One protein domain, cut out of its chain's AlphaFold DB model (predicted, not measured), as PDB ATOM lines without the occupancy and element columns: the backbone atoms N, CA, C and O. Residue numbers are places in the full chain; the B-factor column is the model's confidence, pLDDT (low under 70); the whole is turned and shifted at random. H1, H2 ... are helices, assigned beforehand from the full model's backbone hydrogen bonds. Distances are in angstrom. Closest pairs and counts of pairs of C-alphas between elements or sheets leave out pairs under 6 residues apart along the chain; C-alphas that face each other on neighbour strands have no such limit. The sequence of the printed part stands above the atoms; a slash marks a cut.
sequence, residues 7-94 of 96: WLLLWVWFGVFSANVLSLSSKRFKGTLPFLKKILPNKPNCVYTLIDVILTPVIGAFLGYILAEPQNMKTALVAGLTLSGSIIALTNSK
ATOM      1  N   TRP A   7      10.792  -0.304 -18.359       75.69
ATOM      2  CA  TRP A   7       9.649   0.476 -17.879       75.69
ATOM      3  C   TRP A   7       8.363  -0.345 -17.808       75.69
ATOM      4  O   TRP A   7       7.650  -0.277 -16.809       75.69
ATOM      5  N   LEU A   8       8.081  -1.161 -18.826       77.31
ATOM      6  CA  LEU A   8       6.922  -2.057 -18.823       77.31
ATOM      7  C   LEU A   8       7.042  -3.116 -17.723       77.31
ATOM      8  O   LEU A   8       6.059  -3.417 -17.049       77.31
ATOM      9  N   LEU A   9       8.253  -3.624 -17.480       76.12
ATOM     10  CA  LEU A   9       8.510  -4.567 -16.391       76.12
ATOM     11  C   LEU A   9       8.174  -3.961 -15.018       76.12
ATOM     12  O   LEU A   9       7.561  -4.635 -14.191       76.12
ATOM     13  N   LEU A  10       8.524  -2.689 -14.788       76.00
ATOM     14  CA  LEU A  10       8.188  -1.969 -13.556       76.00
ATOM     15  C   LEU A  10       6.676  -1.783 -13.383       76.00
ATOM     16  O   LEU A  10       6.170  -1.976 -12.279       76.00
ATOM     17  N   TRP A  11       5.944  -1.469 -14.455       73.25
ATOM     18  CA  TRP A  11       4.481  -1.360 -14.411       73.25
ATOM     19  C   TRP A  11       3.808  -2.696 -14.088       73.25
ATOM     20  O   TRP A  11       2.900  -2.744 -13.257       73.25
ATOM     21  N   VAL A  12       4.288  -3.795 -14.677       77.56
ATOM     22  CA  VAL A  12       3.808  -5.150 -14.357       77.56
ATOM     23  C   VAL A  12       4.107  -5.497 -12.899       77.56
ATOM     24  O   VAL A  12       3.224  -5.975 -12.185       77.56
ATOM     25  N   TRP A  13       5.315  -5.194 -12.418       75.06
ATOM     26  CA  TRP A  13       5.681  -5.358 -11.010       75.06
ATOM     27  C   TRP A  13       4.777  -4.553 -10.079       75.06
ATOM     28  O   TRP A  13       4.327  -5.074  -9.061       75.06
ATOM     29  N   PHE A  14       4.462  -3.309 -10.441       75.31
ATOM     30  CA  PHE A  14       3.561  -2.455  -9.677       75.31
ATOM     31  C   PHE A  14       2.129  -3.004  -9.651       75.31
ATOM     32  O   PHE A  14       1.489  -3.005  -8.597       75.31
ATOM     33  N   GLY A  15       1.634  -3.533 -10.774       72.06
ATOM     34  CA  GLY A  15       0.333  -4.198 -10.849       72.06
ATOM     35  C   GLY A  15       0.261  -5.444  -9.962       72.06
ATOM     36  O   GLY A  15      -0.662  -5.583  -9.158       72.06
ATOM     37  N   VAL A  16       1.274  -6.314 -10.031       71.81
ATOM     38  CA  VAL A  16       1.382  -7.524  -9.193       71.81
ATOM     39  C   VAL A  16       1.549  -7.171  -7.714       71.81
ATOM     40  O   VAL A  16       0.952  -7.817  -6.849       71.81
ATOM     41  N   PHE A  17       2.323  -6.135  -7.399       73.62
ATOM     42  CA  PHE A  17       2.470  -5.622  -6.041       73.62
ATOM     43  C   PHE A  17       1.132  -5.107  -5.508       73.62
ATOM     44  O   PHE A  17       0.697  -5.542  -4.448       73.62
ATOM     45  N   SER A  18       0.429  -4.273  -6.272       71.31
ATOM     46  CA  SER A  18      -0.892  -3.747  -5.916       71.31
ATOM     47  C   SER A  18      -1.915  -4.867  -5.710       71.31
ATOM     48  O   SER A  18      -2.680  -4.836  -4.747       71.31
ATOM     49  N   ALA A  19      -1.881  -5.908  -6.548       69.50
ATOM     50  CA  ALA A  19      -2.723  -7.091  -6.398       69.50
ATOM     51  C   ALA A  19      -2.422  -7.888  -5.118       69.50
ATOM     52  O   ALA A  19      -3.341  -8.361  -4.447       69.50
ATOM     53  N   ASN A  20      -1.146  -8.008  -4.748       66.56
ATOM     54  CA  ASN A  20      -0.734  -8.632  -3.490       66.56
ATOM     55  C   ASN A  20      -1.104  -7.781  -2.272       66.56
ATOM     56  O   ASN A  20      -1.576  -8.325  -1.274       66.56
ATOM     57  N   VAL A  21      -0.932  -6.460  -2.360       70.75
ATOM     58  CA  VAL A  21      -1.293  -5.505  -1.306       70.75
ATOM     59  C   VAL A  21      -2.790  -5.564  -1.046       70.75
ATOM     60  O   VAL A  21      -3.184  -5.764   0.091       70.75
ATOM     61  N   LEU A  22      -3.617  -5.508  -2.091       67.19
ATOM     62  CA  LEU A  22      -5.077  -5.645  -2.006       67.19
ATOM     63  C   LEU A  22      -5.546  -7.078  -1.698       67.19
ATOM     64  O   LEU A  22      -6.746  -7.336  -1.589       67.19
ATOM     65  N   SER A  23      -4.616  -8.029  -1.575       65.62
ATOM     66  CA  SER A  23      -4.899  -9.441  -1.326       65.62
ATOM     67  C   SER A  23      -5.879 -10.045  -2.348       65.62
ATOM     68  O   SER A  23      -6.621 -10.980  -2.026       65.62
ATOM     69  N   LEU A  24      -5.861  -9.542  -3.593       58.47
ATOM     70  CA  LEU A  24      -6.702  -9.992  -4.713       58.47
ATOM     71  C   LEU A  24      -6.484 -11.476  -5.037       58.47
ATOM     72  O   LEU A  24      -7.392 -12.151  -5.505       58.47
ATOM     73  N   SER A  25      -5.295 -12.001  -4.732       52.84
ATOM     74  CA  SER A  25      -4.935 -13.401  -4.970       52.84
ATOM     75  C   SER A  25      -5.413 -14.373  -3.877       52.84
ATOM     76  O   SER A  25      -5.202 -15.581  -3.990       52.84
ATOM     77  N   SER A  26      -6.017 -13.885  -2.792       52.91
ATOM     78  CA  SER A  26      -6.481 -14.732  -1.688       52.91
ATOM     79  C   SER A  26      -7.972 -15.062  -1.823       52.91
ATOM     80  O   SER A  26      -8.745 -14.241  -2.300       52.91
ATOM     81  N   LYS A  27      -8.412 -16.240  -1.344       53.66
ATOM     82  CA  LYS A  27      -9.823 -16.711  -1.393       53.66
ATOM     83  C   LYS A  27     -10.873 -15.734  -0.811       53.66
ATOM     84  O   LYS A  27     -12.066 -16.014  -0.898       53.66
ATOM     85  N   ARG A  28     -10.452 -14.646  -0.153       59.09
ATOM     86  CA  ARG A  28     -11.283 -13.554   0.371       59.09
ATOM     87  C   ARG A  28     -10.589 -12.233   0.034       59.09
ATOM     88  O   ARG A  28      -9.461 -12.051   0.480       59.09
ATOM     89  N   PHE A  29     -11.242 -11.307  -0.665       62.59
ATOM     90  CA  PHE A  29     -10.731  -9.939  -0.756       62.59
ATOM     91  C   PHE A  29     -10.754  -9.334   0.654       62.59
ATOM     92  O   PHE A  29     -11.810  -9.216   1.272       62.59
ATOM     93  N   LYS A  30      -9.577  -9.062   1.219       63.53
ATOM     94  CA  LYS A  30      -9.421  -8.536   2.588       63.53
ATOM     95  C   LYS A  30      -8.861  -7.111   2.590       63.53
ATOM     96  O   LYS A  30      -8.375  -6.665   3.627       63.53
ATOM     97  N   GLY A  31      -8.893  -6.441   1.436       67.12
ATOM     98  CA  GLY A  31      -8.237  -5.156   1.233       67.12
ATOM     99  C   GLY A  31      -6.735  -5.245   1.491       67.12
ATOM    100  O   GLY A  31      -6.111  -6.298   1.340       67.12
ATOM    101  N   THR A  32      -6.166  -4.135   1.937       70.88
ATOM    102  CA  THR A  32      -4.767  -4.019   2.356       70.88
ATOM    103  C   THR A  32      -4.499  -4.507   3.773       70.88
ATOM    104  O   THR A  32      -3.349  -4.728   4.146       70.88
ATOM    105  N   LEU A  33      -5.545  -4.782   4.551       70.06
ATOM    106  CA  LEU A  33      -5.480  -5.228   5.941       70.06
ATOM    107  C   LEU A  33      -4.517  -6.410   6.230       70.06
ATOM    108  O   LEU A  33      -3.751  -6.320   7.196       70.06
ATOM    109  N   PRO A  34      -4.502  -7.527   5.464       69.94
ATOM    110  CA  PRO A  34      -3.573  -8.635   5.708       69.94
ATOM    111  C   PRO A  34      -2.121  -8.269   5.384       69.94
ATOM    112  O   PRO A  34      -1.212  -8.741   6.065       69.94
ATOM    113  N   PHE A  35      -1.901  -7.408   4.389       71.44
ATOM    114  CA  PHE A  35      -0.585  -6.872   4.058       71.44
ATOM    115  C   PHE A  35      -0.095  -5.911   5.151       71.44
ATOM    116  O   PHE A  35       1.024  -6.034   5.648       71.44
ATOM    117  N   LEU A  36      -0.977  -5.031   5.622       70.31
ATOM    118  CA  LEU A  36      -0.711  -4.064   6.682       70.31
ATOM    119  C   LEU A  36      -0.331  -4.728   8.009       70.31
ATOM    120  O   LEU A  36       0.626  -4.315   8.659       70.31
ATOM    121  N   LYS A  37      -1.043  -5.797   8.383       72.44
ATOM    122  CA  LYS A  37      -0.726  -6.607   9.569       72.44
ATOM    123  C   LYS A  37       0.623  -7.319   9.464       72.44
ATOM    124  O   LYS A  37       1.212  -7.637  10.492       72.44
ATOM    125  N   LYS A  38       1.108  -7.572   8.244       72.75
ATOM    126  CA  LYS A  38       2.387  -8.242   7.980       72.75
ATOM    127  C   LYS A  38       3.575  -7.274   8.028       72.75
ATOM    128  O   LYS A  38       4.648  -7.678   8.457       72.75
ATOM    129  N   ILE A  39       3.379  -6.018   7.618       75.88
ATOM    130  CA  ILE A  39       4.429  -4.982   7.611       75.88
ATOM    131  C   ILE A  39       4.527  -4.241   8.944       75.88
ATOM    132  O   ILE A  39       5.625  -3.972   9.422       75.88
ATOM    133  N   LEU A  40       3.392  -3.910   9.551       74.06
ATOM    134  CA  LEU A  40       3.329  -3.224  10.837       74.06
ATOM    135  C   LEU A  40       2.625  -4.132  11.840       74.06
ATOM    136  O   LEU A  40       1.436  -3.934  12.084       74.06
ATOM    137  N   PRO A  41       3.300  -5.136  12.422       71.06
ATOM    138  CA  PRO A  41       2.726  -5.895  13.522       71.06
ATOM    139  C   PRO A  41       2.539  -4.981  14.747       71.06
ATOM    140  O   PRO A  41       3.300  -4.037  14.954       71.06
ATOM    141  N   ASN A  42       1.542  -5.277  15.586       74.19
ATOM    142  CA  ASN A  42       1.325  -4.640  16.896       74.19
ATOM    143  C   ASN A  42       0.666  -3.236  16.917       74.19
ATOM    144  O   ASN A  42       0.800  -2.500  17.895       74.19
ATOM    145  N   LYS A  43      -0.081  -2.847  15.874       80.00
ATOM    146  CA  LYS A  43      -0.954  -1.653  15.904       80.00
ATOM    147  C   LYS A  43      -2.386  -2.029  16.334       80.00
ATOM    148  O   LYS A  43      -2.811  -3.165  16.134       80.00
ATOM    149  N   PRO A  44      -3.166  -1.095  16.907       81.06
ATOM    150  CA  PRO A  44      -4.569  -1.348  17.226       81.06
ATOM    151  C   PRO A  44      -5.413  -1.490  15.950       81.06
ATOM    152  O   PRO A  44      -5.148  -0.833  14.942       81.06
ATOM    153  N   ASN A  45      -6.475  -2.304  16.009       75.69
ATOM    154  CA  ASN A  45      -7.346  -2.596  14.858       75.69
ATOM    155  C   ASN A  45      -7.895  -1.342  14.157       75.69
ATOM    156  O   ASN A  45      -7.951  -1.320  12.934       75.69
ATOM    157  N   CYS A  46      -8.207  -0.280  14.907       75.94
ATOM    158  CA  CYS A  46      -8.644   1.005  14.346       75.94
ATOM    159  C   CYS A  46      -7.631   1.620  13.368       75.94
ATOM    160  O   CYS A  46      -8.021   2.163  12.339       75.94
ATOM    161  N   VAL A  47      -6.330   1.509  13.656       77.44
ATOM    162  CA  VAL A  47      -5.278   2.073  12.797       77.44
ATOM    163  C   VAL A  47      -5.164   1.284  11.497       77.44
ATOM    164  O   VAL A  47      -5.007   1.885  10.439       77.44
ATOM    165  N   TYR A  48      -5.306  -0.044  11.549       75.12
ATOM    166  CA  TYR A  48      -5.323  -0.851  10.330       75.12
ATOM    167  C   TYR A  48      -6.520  -0.515   9.444       75.12
ATOM    168  O   TYR A  48      -6.337  -0.367   8.244       75.12
ATOM    169  N   THR A  49      -7.713  -0.346  10.019       76.31
ATOM    170  CA  THR A  49      -8.911   0.027   9.256       76.31
ATOM    171  C   THR A  49      -8.779   1.416   8.635       76.31
ATOM    172  O   THR A  49      -9.133   1.596   7.478       76.31
ATOM    173  N   LEU A  50      -8.235   2.396   9.364       78.69
ATOM    174  CA  LEU A  50      -8.052   3.753   8.842       78.69
ATOM    175  C   LEU A  50      -7.087   3.773   7.650       78.69
ATOM    176  O   LEU A  50      -7.368   4.380   6.620       78.69
ATOM    177  N   ILE A  51      -5.951   3.088   7.791       78.56
ATOM    178  CA  ILE A  51      -4.969   2.993   6.714       78.56
ATOM    179  C   ILE A  51      -5.560   2.202   5.546       78.56
ATOM    180  O   ILE A  51      -5.361   2.606   4.411       78.56
ATOM    181  N   ASP A  52      -6.332   1.142   5.790       77.56
ATOM    182  CA  ASP A  52      -6.992   0.368   4.734       77.56
ATOM    183  C   ASP A  52      -8.011   1.196   3.939       77.56
ATOM    184  O   ASP A  52      -8.034   1.126   2.710       77.56
ATOM    185  N   VAL A  53      -8.782   2.046   4.623       75.81
ATOM    186  CA  VAL A  53      -9.749   2.978   4.020       75.81
ATOM    187  C   VAL A  53      -9.072   4.048   3.164       75.81
ATOM    188  O   VAL A  53      -9.689   4.534   2.225       75.81
ATOM    189  N   ILE A  54      -7.820   4.413   3.441       80.81
ATOM    190  CA  ILE A  54      -7.068   5.386   2.632       80.81
ATOM    191  C   ILE A  54      -6.296   4.677   1.514       80.81
ATOM    192  O   ILE A  54      -6.333   5.085   0.357       80.81
ATOM    193  N   LEU A  55      -5.604   3.591   1.847       77.94
ATOM    194  CA  LEU A  55      -4.671   2.904   0.963       77.94
ATOM    195  C   LEU A  55      -5.399   2.148  -0.154       77.94
ATOM    196  O   LEU A  55      -4.969   2.194  -1.304       77.94
ATOM    197  N   THR A  56      -6.532   1.512   0.158       75.44
ATOM    198  CA  THR A  56      -7.345   0.777  -0.822       75.44
ATOM    199  C   THR A  56      -7.846   1.672  -1.962       75.44
ATOM    200  O   THR A  56      -7.578   1.336  -3.118       75.44
ATOM    201  N   PRO A  57      -8.518   2.815  -1.714       74.12
ATOM    202  CA  PRO A  57      -8.955   3.696  -2.794       74.12
ATOM    203  C   PRO A  57      -7.804   4.422  -3.486       74.12
ATOM    204  O   PRO A  57      -7.921   4.677  -4.676       74.12
ATOM    205  N   VAL A  58      -6.682   4.711  -2.814       81.31
ATOM    206  CA  VAL A  58      -5.499   5.277  -3.490       81.31
ATOM    207  C   VAL A  58      -4.940   4.291  -4.518       81.31
ATOM    208  O   VAL A  58      -4.739   4.663  -5.672       81.31
ATOM    209  N   ILE A  59      -4.754   3.022  -4.139       78.56
ATOM    210  CA  ILE A  59      -4.280   1.977  -5.060       78.56
ATOM    211  C   ILE A  59      -5.323   1.710  -6.153       78.56
ATOM    212  O   ILE A  59      -4.975   1.603  -7.328       78.56
ATOM    213  N   GLY A  60      -6.606   1.646  -5.788       73.69
ATOM    214  CA  GLY A  60      -7.710   1.453  -6.727       73.69
ATOM    215  C   GLY A  60      -7.846   2.590  -7.742       73.69
ATOM    216  O   GLY A  60      -8.044   2.327  -8.924       73.69
ATOM    217  N   ALA A  61      -7.680   3.844  -7.317       74.50
ATOM    218  CA  ALA A  61      -7.694   5.009  -8.198       74.50
ATOM    219  C   ALA A  61      -6.491   5.012  -9.147       74.50
ATOM    220  O   ALA A  61      -6.651   5.296 -10.331       74.50
ATOM    221  N   PHE A  62      -5.308   4.642  -8.653       75.88
ATOM    222  CA  PHE A  62      -4.103   4.537  -9.475       75.88
ATOM    223  C   PHE A  62      -4.246   3.440 -10.542       75.88
ATOM    224  O   PHE A  62      -3.980   3.678 -11.717       75.88
ATOM    225  N   LEU A  63      -4.755   2.262 -10.157       73.94
ATOM    226  CA  LEU A  63      -5.073   1.177 -11.089       73.94
ATOM    227  C   LEU A  63      -6.156   1.583 -12.091       73.94
ATOM    228  O   LEU A  63      -6.012   1.311 -13.275       73.94
ATOM    229  N   GLY A  64      -7.218   2.252 -11.637       70.75
ATOM    230  CA  GLY A  64      -8.296   2.729 -12.503       70.75
ATOM    231  C   GLY A  64      -7.818   3.756 -13.524       70.75
ATOM    232  O   GLY A  64      -8.237   3.707 -14.675       70.75
ATOM    233  N   TYR A  65      -6.902   4.641 -13.133       71.94
ATOM    234  CA  TYR A  65      -6.289   5.605 -14.038       71.94
ATOM    235  C   TYR A  65      -5.430   4.924 -15.114       71.94
ATOM    236  O   TYR A  65      -5.560   5.254 -16.288       71.94
ATOM    237  N   ILE A  66      -4.602   3.947 -14.727       70.81
ATOM    238  CA  ILE A  66      -3.745   3.204 -15.666       70.81
ATOM    239  C   ILE A  66      -4.576   2.317 -16.598       70.81
ATOM    240  O   ILE A  66      -4.295   2.249 -17.785       70.81
ATOM    241  N   LEU A  67      -5.592   1.625 -16.075       69.69
ATOM    242  CA  LEU A  67      -6.386   0.670 -16.852       69.69
ATOM    243  C   LEU A  67      -7.383   1.347 -17.791       69.69
ATOM    244  O   LEU A  67      -7.651   0.823 -18.868       69.69
ATOM    245  N   ALA A  68      -7.982   2.461 -17.366       68.75
ATOM    246  CA  ALA A  68      -9.025   3.123 -18.140       68.75
ATOM    247  C   ALA A  68      -8.506   4.270 -19.015       68.75
ATOM    248  O   ALA A  68      -9.297   4.809 -19.787       68.75
ATOM    249  N   GLU A  69      -7.237   4.672 -18.849       75.62
ATOM    250  CA  GLU A  69      -6.593   5.815 -19.519       75.62
ATOM    251  C   GLU A  69      -7.561   6.989 -19.770       75.62
ATOM    252  O   GLU A  69      -7.770   7.423 -20.909       75.62
ATOM    253  N   PRO A  70      -8.252   7.484 -18.724       69.62
ATOM    254  CA  PRO A  70      -9.375   8.378 -18.929       69.62
ATOM    255  C   PRO A  70      -8.885   9.716 -19.485       69.62
ATOM    256  O   PRO A  70      -8.210  10.479 -18.798       69.62
ATOM    257  N   GLN A  71      -9.282  10.036 -20.717       76.38
ATOM    258  CA  GLN A  71      -8.865  11.279 -21.374       76.38
ATOM    259  C   GLN A  71      -9.589  12.523 -20.837       76.38
ATOM    260  O   GLN A  71      -9.129  13.641 -21.045       76.38
ATOM    261  N   ASN A  72     -10.714  12.340 -20.132       75.88
ATOM    262  CA  ASN A  72     -11.546  13.422 -19.602       75.88
ATOM    263  C   ASN A  72     -12.043  13.143 -18.167       75.88
ATOM    264  O   ASN A  72     -12.155  11.994 -17.728       75.88
ATOM    265  N   MET A  73     -12.443  14.196 -17.444       70.38
ATOM    266  CA  MET A  73     -12.895  14.100 -16.043       70.38
ATOM    267  C   MET A  73     -14.097  13.155 -15.852       70.38
ATOM    268  O   MET A  73     -14.149  12.398 -14.885       70.38
ATOM    269  N   LYS A  74     -15.047  13.141 -16.802       69.44
ATOM    270  CA  LYS A  74     -16.200  12.221 -16.773       69.44
ATOM    271  C   LYS A  74     -15.775  10.753 -16.862       69.44
ATOM    272  O   LYS A  74     -16.268   9.936 -16.091       69.44
ATOM    273  N   THR A  75     -14.856  10.425 -17.769       70.69
ATOM    274  CA  THR A  75     -14.328   9.059 -17.925       70.69
ATOM    275  C   THR A  75     -13.536   8.610 -16.700       70.69
ATOM    276  O   THR A  75     -13.640   7.451 -16.315       70.69
ATOM    277  N   ALA A  76     -12.831   9.526 -16.027       68.12
ATOM    278  CA  ALA A  76     -12.105   9.220 -14.794       68.12
ATOM    279  C   ALA A  76     -13.055   8.873 -13.635       68.12
ATOM    280  O   ALA A  76     -12.841   7.889 -12.928       68.12
ATOM    281  N   LEU A  77     -14.140   9.641 -13.481       69.19
ATOM    282  CA  LEU A  77     -15.175   9.376 -12.478       69.19
ATOM    283  C   LEU A  77     -15.857   8.023 -12.703       69.19
ATOM    284  O   LEU A  77     -16.000   7.249 -11.761       69.19
ATOM    285  N   VAL A  78     -16.246   7.717 -13.944       73.19
ATOM    286  CA  VAL A  78     -16.891   6.439 -14.276       73.19
ATOM    287  C   VAL A  78     -15.937   5.271 -14.044       73.19
ATOM    288  O   VAL A  78     -16.324   4.319 -13.379       73.19
ATOM    289  N   ALA A  79     -14.682   5.361 -14.489       69.38
ATOM    290  CA  ALA A  79     -13.688   4.313 -14.263       69.38
ATOM    291  C   ALA A  79     -13.465   4.030 -12.766       69.38
ATOM    292  O   ALA A  79     -13.476   2.872 -12.346       69.38
ATOM    293  N   GLY A  80     -13.333   5.077 -11.944       64.75
ATOM    294  CA  GLY A  80     -13.177   4.937 -10.494       64.75
ATOM    295  C   GLY A  80     -14.407   4.332  -9.805       64.75
ATOM    296  O   GLY A  80     -14.265   3.478  -8.925       64.75
ATOM    297  N   LEU A  81     -15.613   4.721 -10.229       71.25
ATOM    298  CA  LEU A  81     -16.872   4.174  -9.710       71.25
ATOM    299  C   LEU A  81     -17.089   2.722 -10.143       71.25
ATOM    300  O   LEU A  81     -17.500   1.905  -9.324       71.25
ATOM    301  N   THR A  82     -16.773   2.377 -11.393       73.38
ATOM    302  CA  THR A  82     -16.845   1.003 -11.905       73.38
ATOM    303  C   THR A  82     -15.884   0.097 -11.154       73.38
ATOM    304  O   THR A  82     -16.291  -0.967 -10.707       73.38
ATOM    305  N   LEU A  83     -14.640   0.528 -10.937       71.06
ATOM    306  CA  LEU A  83     -13.640  -0.270 -10.229       71.06
ATOM    307  C   LEU A  83     -14.014  -0.450  -8.748       71.06
ATOM    308  O   LEU A  83     -13.965  -1.565  -8.229       71.06
ATOM    309  N   SER A  84     -14.496   0.612  -8.095       67.25
ATOM    310  CA  SER A  84     -15.073   0.533  -6.744       67.25
ATOM    311  C   SER A  84     -16.268  -0.427  -6.691       67.25
ATOM    312  O   SER A  84     -16.352  -1.273  -5.802       67.25
ATOM    313  N   GLY A  85     -17.165  -0.347  -7.676       63.47
ATOM    314  CA  GLY A  85     -18.327  -1.217  -7.811       63.47
ATOM    315  C   GLY A  85     -17.954  -2.682  -8.038       63.47
ATOM    316  O   GLY A  85     -18.541  -3.556  -7.410       63.47
ATOM    317  N   SER A  86     -16.939  -2.963  -8.858       69.44
ATOM    318  CA  SER A  86     -16.413  -4.315  -9.073       69.44
ATOM    319  C   SER A  86     -15.805  -4.893  -7.799       69.44
ATOM    320  O   SER A  86     -16.058  -6.050  -7.482       69.44
ATOM    321  N   ILE A  87     -15.061  -4.093  -7.028       65.81
ATOM    322  CA  ILE A  87     -14.524  -4.521  -5.729       65.81
ATOM    323  C   ILE A  87     -15.664  -4.850  -4.756       65.81
ATOM    324  O   ILE A  87     -15.635  -5.894  -4.103       65.81
ATOM    325  N   ILE A  88     -16.692  -4.000  -4.679       66.56
ATOM    326  CA  ILE A  88     -17.859  -4.226  -3.813       66.56
ATOM    327  C   ILE A  88     -18.640  -5.461  -4.269       66.56
ATOM    328  O   ILE A  88     -18.999  -6.281  -3.432       66.56
ATOM    329  N   ALA A  89     -18.860  -5.643  -5.571       67.25
ATOM    330  CA  ALA A  89     -19.542  -6.809  -6.128       67.25
ATOM    331  C   ALA A  89     -18.770  -8.105  -5.844       67.25
ATOM    332  O   ALA A  89     -19.356  -9.076  -5.378       67.25
ATOM    333  N   LEU A  90     -17.446  -8.106  -6.024       61.50
ATOM    334  CA  LEU A  90     -16.586  -9.236  -5.659       61.50
ATOM    335  C   LEU A  90     -16.610  -9.531  -4.152       61.50
ATOM    336  O   LEU A  90     -16.446 -10.679  -3.744       61.50
ATOM    337  N   THR A  91     -16.828  -8.506  -3.327       58.91
ATOM    338  CA  THR A  91     -16.918  -8.639  -1.867       58.91
ATOM    339  C   THR A  91     -18.305  -9.120  -1.414       58.91
ATOM    340  O   THR A  91     -18.387  -9.943  -0.506       58.91
ATOM    341  N   ASN A  92     -19.383  -8.658  -2.060       55.91
ATOM    342  CA  ASN A  92     -20.782  -8.942  -1.706       55.91
ATOM    343  C   ASN A  92     -21.401 -10.142  -2.438       55.91
ATOM    344  O   ASN A  92     -22.429 -10.635  -1.991       55.91
ATOM    345  N   SER A  93     -20.791 -10.659  -3.511       51.72
ATOM    346  CA  SER A  93     -21.245 -11.848  -4.265       51.72
ATOM    347  C   SER A  93     -21.220 -13.156  -3.448       51.72
ATOM    348  O   SER A  93     -21.223 -14.247  -4.015       51.72
ATOM    349  N   LYS A  94     -21.136 -13.086  -2.119       51.06
ATOM    350  CA  LYS A  94     -20.990 -14.249  -1.249       51.06
ATOM    351  C   LYS A  94     -21.821 -14.166   0.031       51.06
ATOM    352  O   LYS A  94     -21.346 -14.558   1.094       51.06
TER     353      LYS A  94
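This is residues 7 to 94 of the 96 residues of an uncharacterized protein of Prevotella copri (UniProt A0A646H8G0). One long helix, H3, makes the longest part; H4 folds back across its later residues at a steep tilt, and short H2 packs on its earlier residues, about perpendicular to it. H1 comes near H2 and H3 at Ser 18 and Val 21 and splays away from H3 toward its first residue, Trp 7. The printed part has 88 residues with four named helices, H1, H2, H3 and H4 in that order, and no named strand: all helix. It is only just compact, close to loose, with a radius of gyration of the C-alphas of 14.0 A, and spans 43 by 33 by 23 A.

H1, residues 7 to 21, begins at C-alpha 7 (9.649, 0.476, -17.879) and is 20.7 A long. H2 is residues 33 to 39. H3, residues 45 to 68, is 33.5 A long and begins at C-alpha 45 (-7.346, -2.596, 14.858). H4, residues 73 to 92, is 28.3 A long and ends at C-alpha 92 (-20.782, -8.942, -1.706).

H1 and H2 are close but not clearly touching, with the closest C-alphas, Val 21 and Phe 35, 5.6 A apart. H1 and H3 are also close but not clearly touching, closest at C-alphas 18 and 59, 6.7 A apart; they run opposite ways at a shallow tilt of 35.0 degrees, only just short of steep. H2 touches residues 48 to 52 of H3, about perpendicular at 76 degrees, closest at C-alphas 33 and 52, 5.9 A apart. Residues 57 to 68 of H3 touch residues 75 to 84 of H4, closest at C-alphas 64 and 80, 5.7 A apart; the two helices run opposite ways at a steep tilt of 52 degrees. H4 is apart from H1 and H2. Every O i to N i+4 pair is within hydrogen-bond range in H1, H2 and H4, and 19 of 20 are in H3.

The two C-alphas farthest apart, Asn 42 and Asn 72, are 42.7 A from each other. The printed part has no cut; the link from H1 to H2 is long, with 11 residues, and the other two links are tight. The mean pLDDT of the printed part is 70.6, and 32 residues are under 70, among them residues 22 to 31 and 84 to 94.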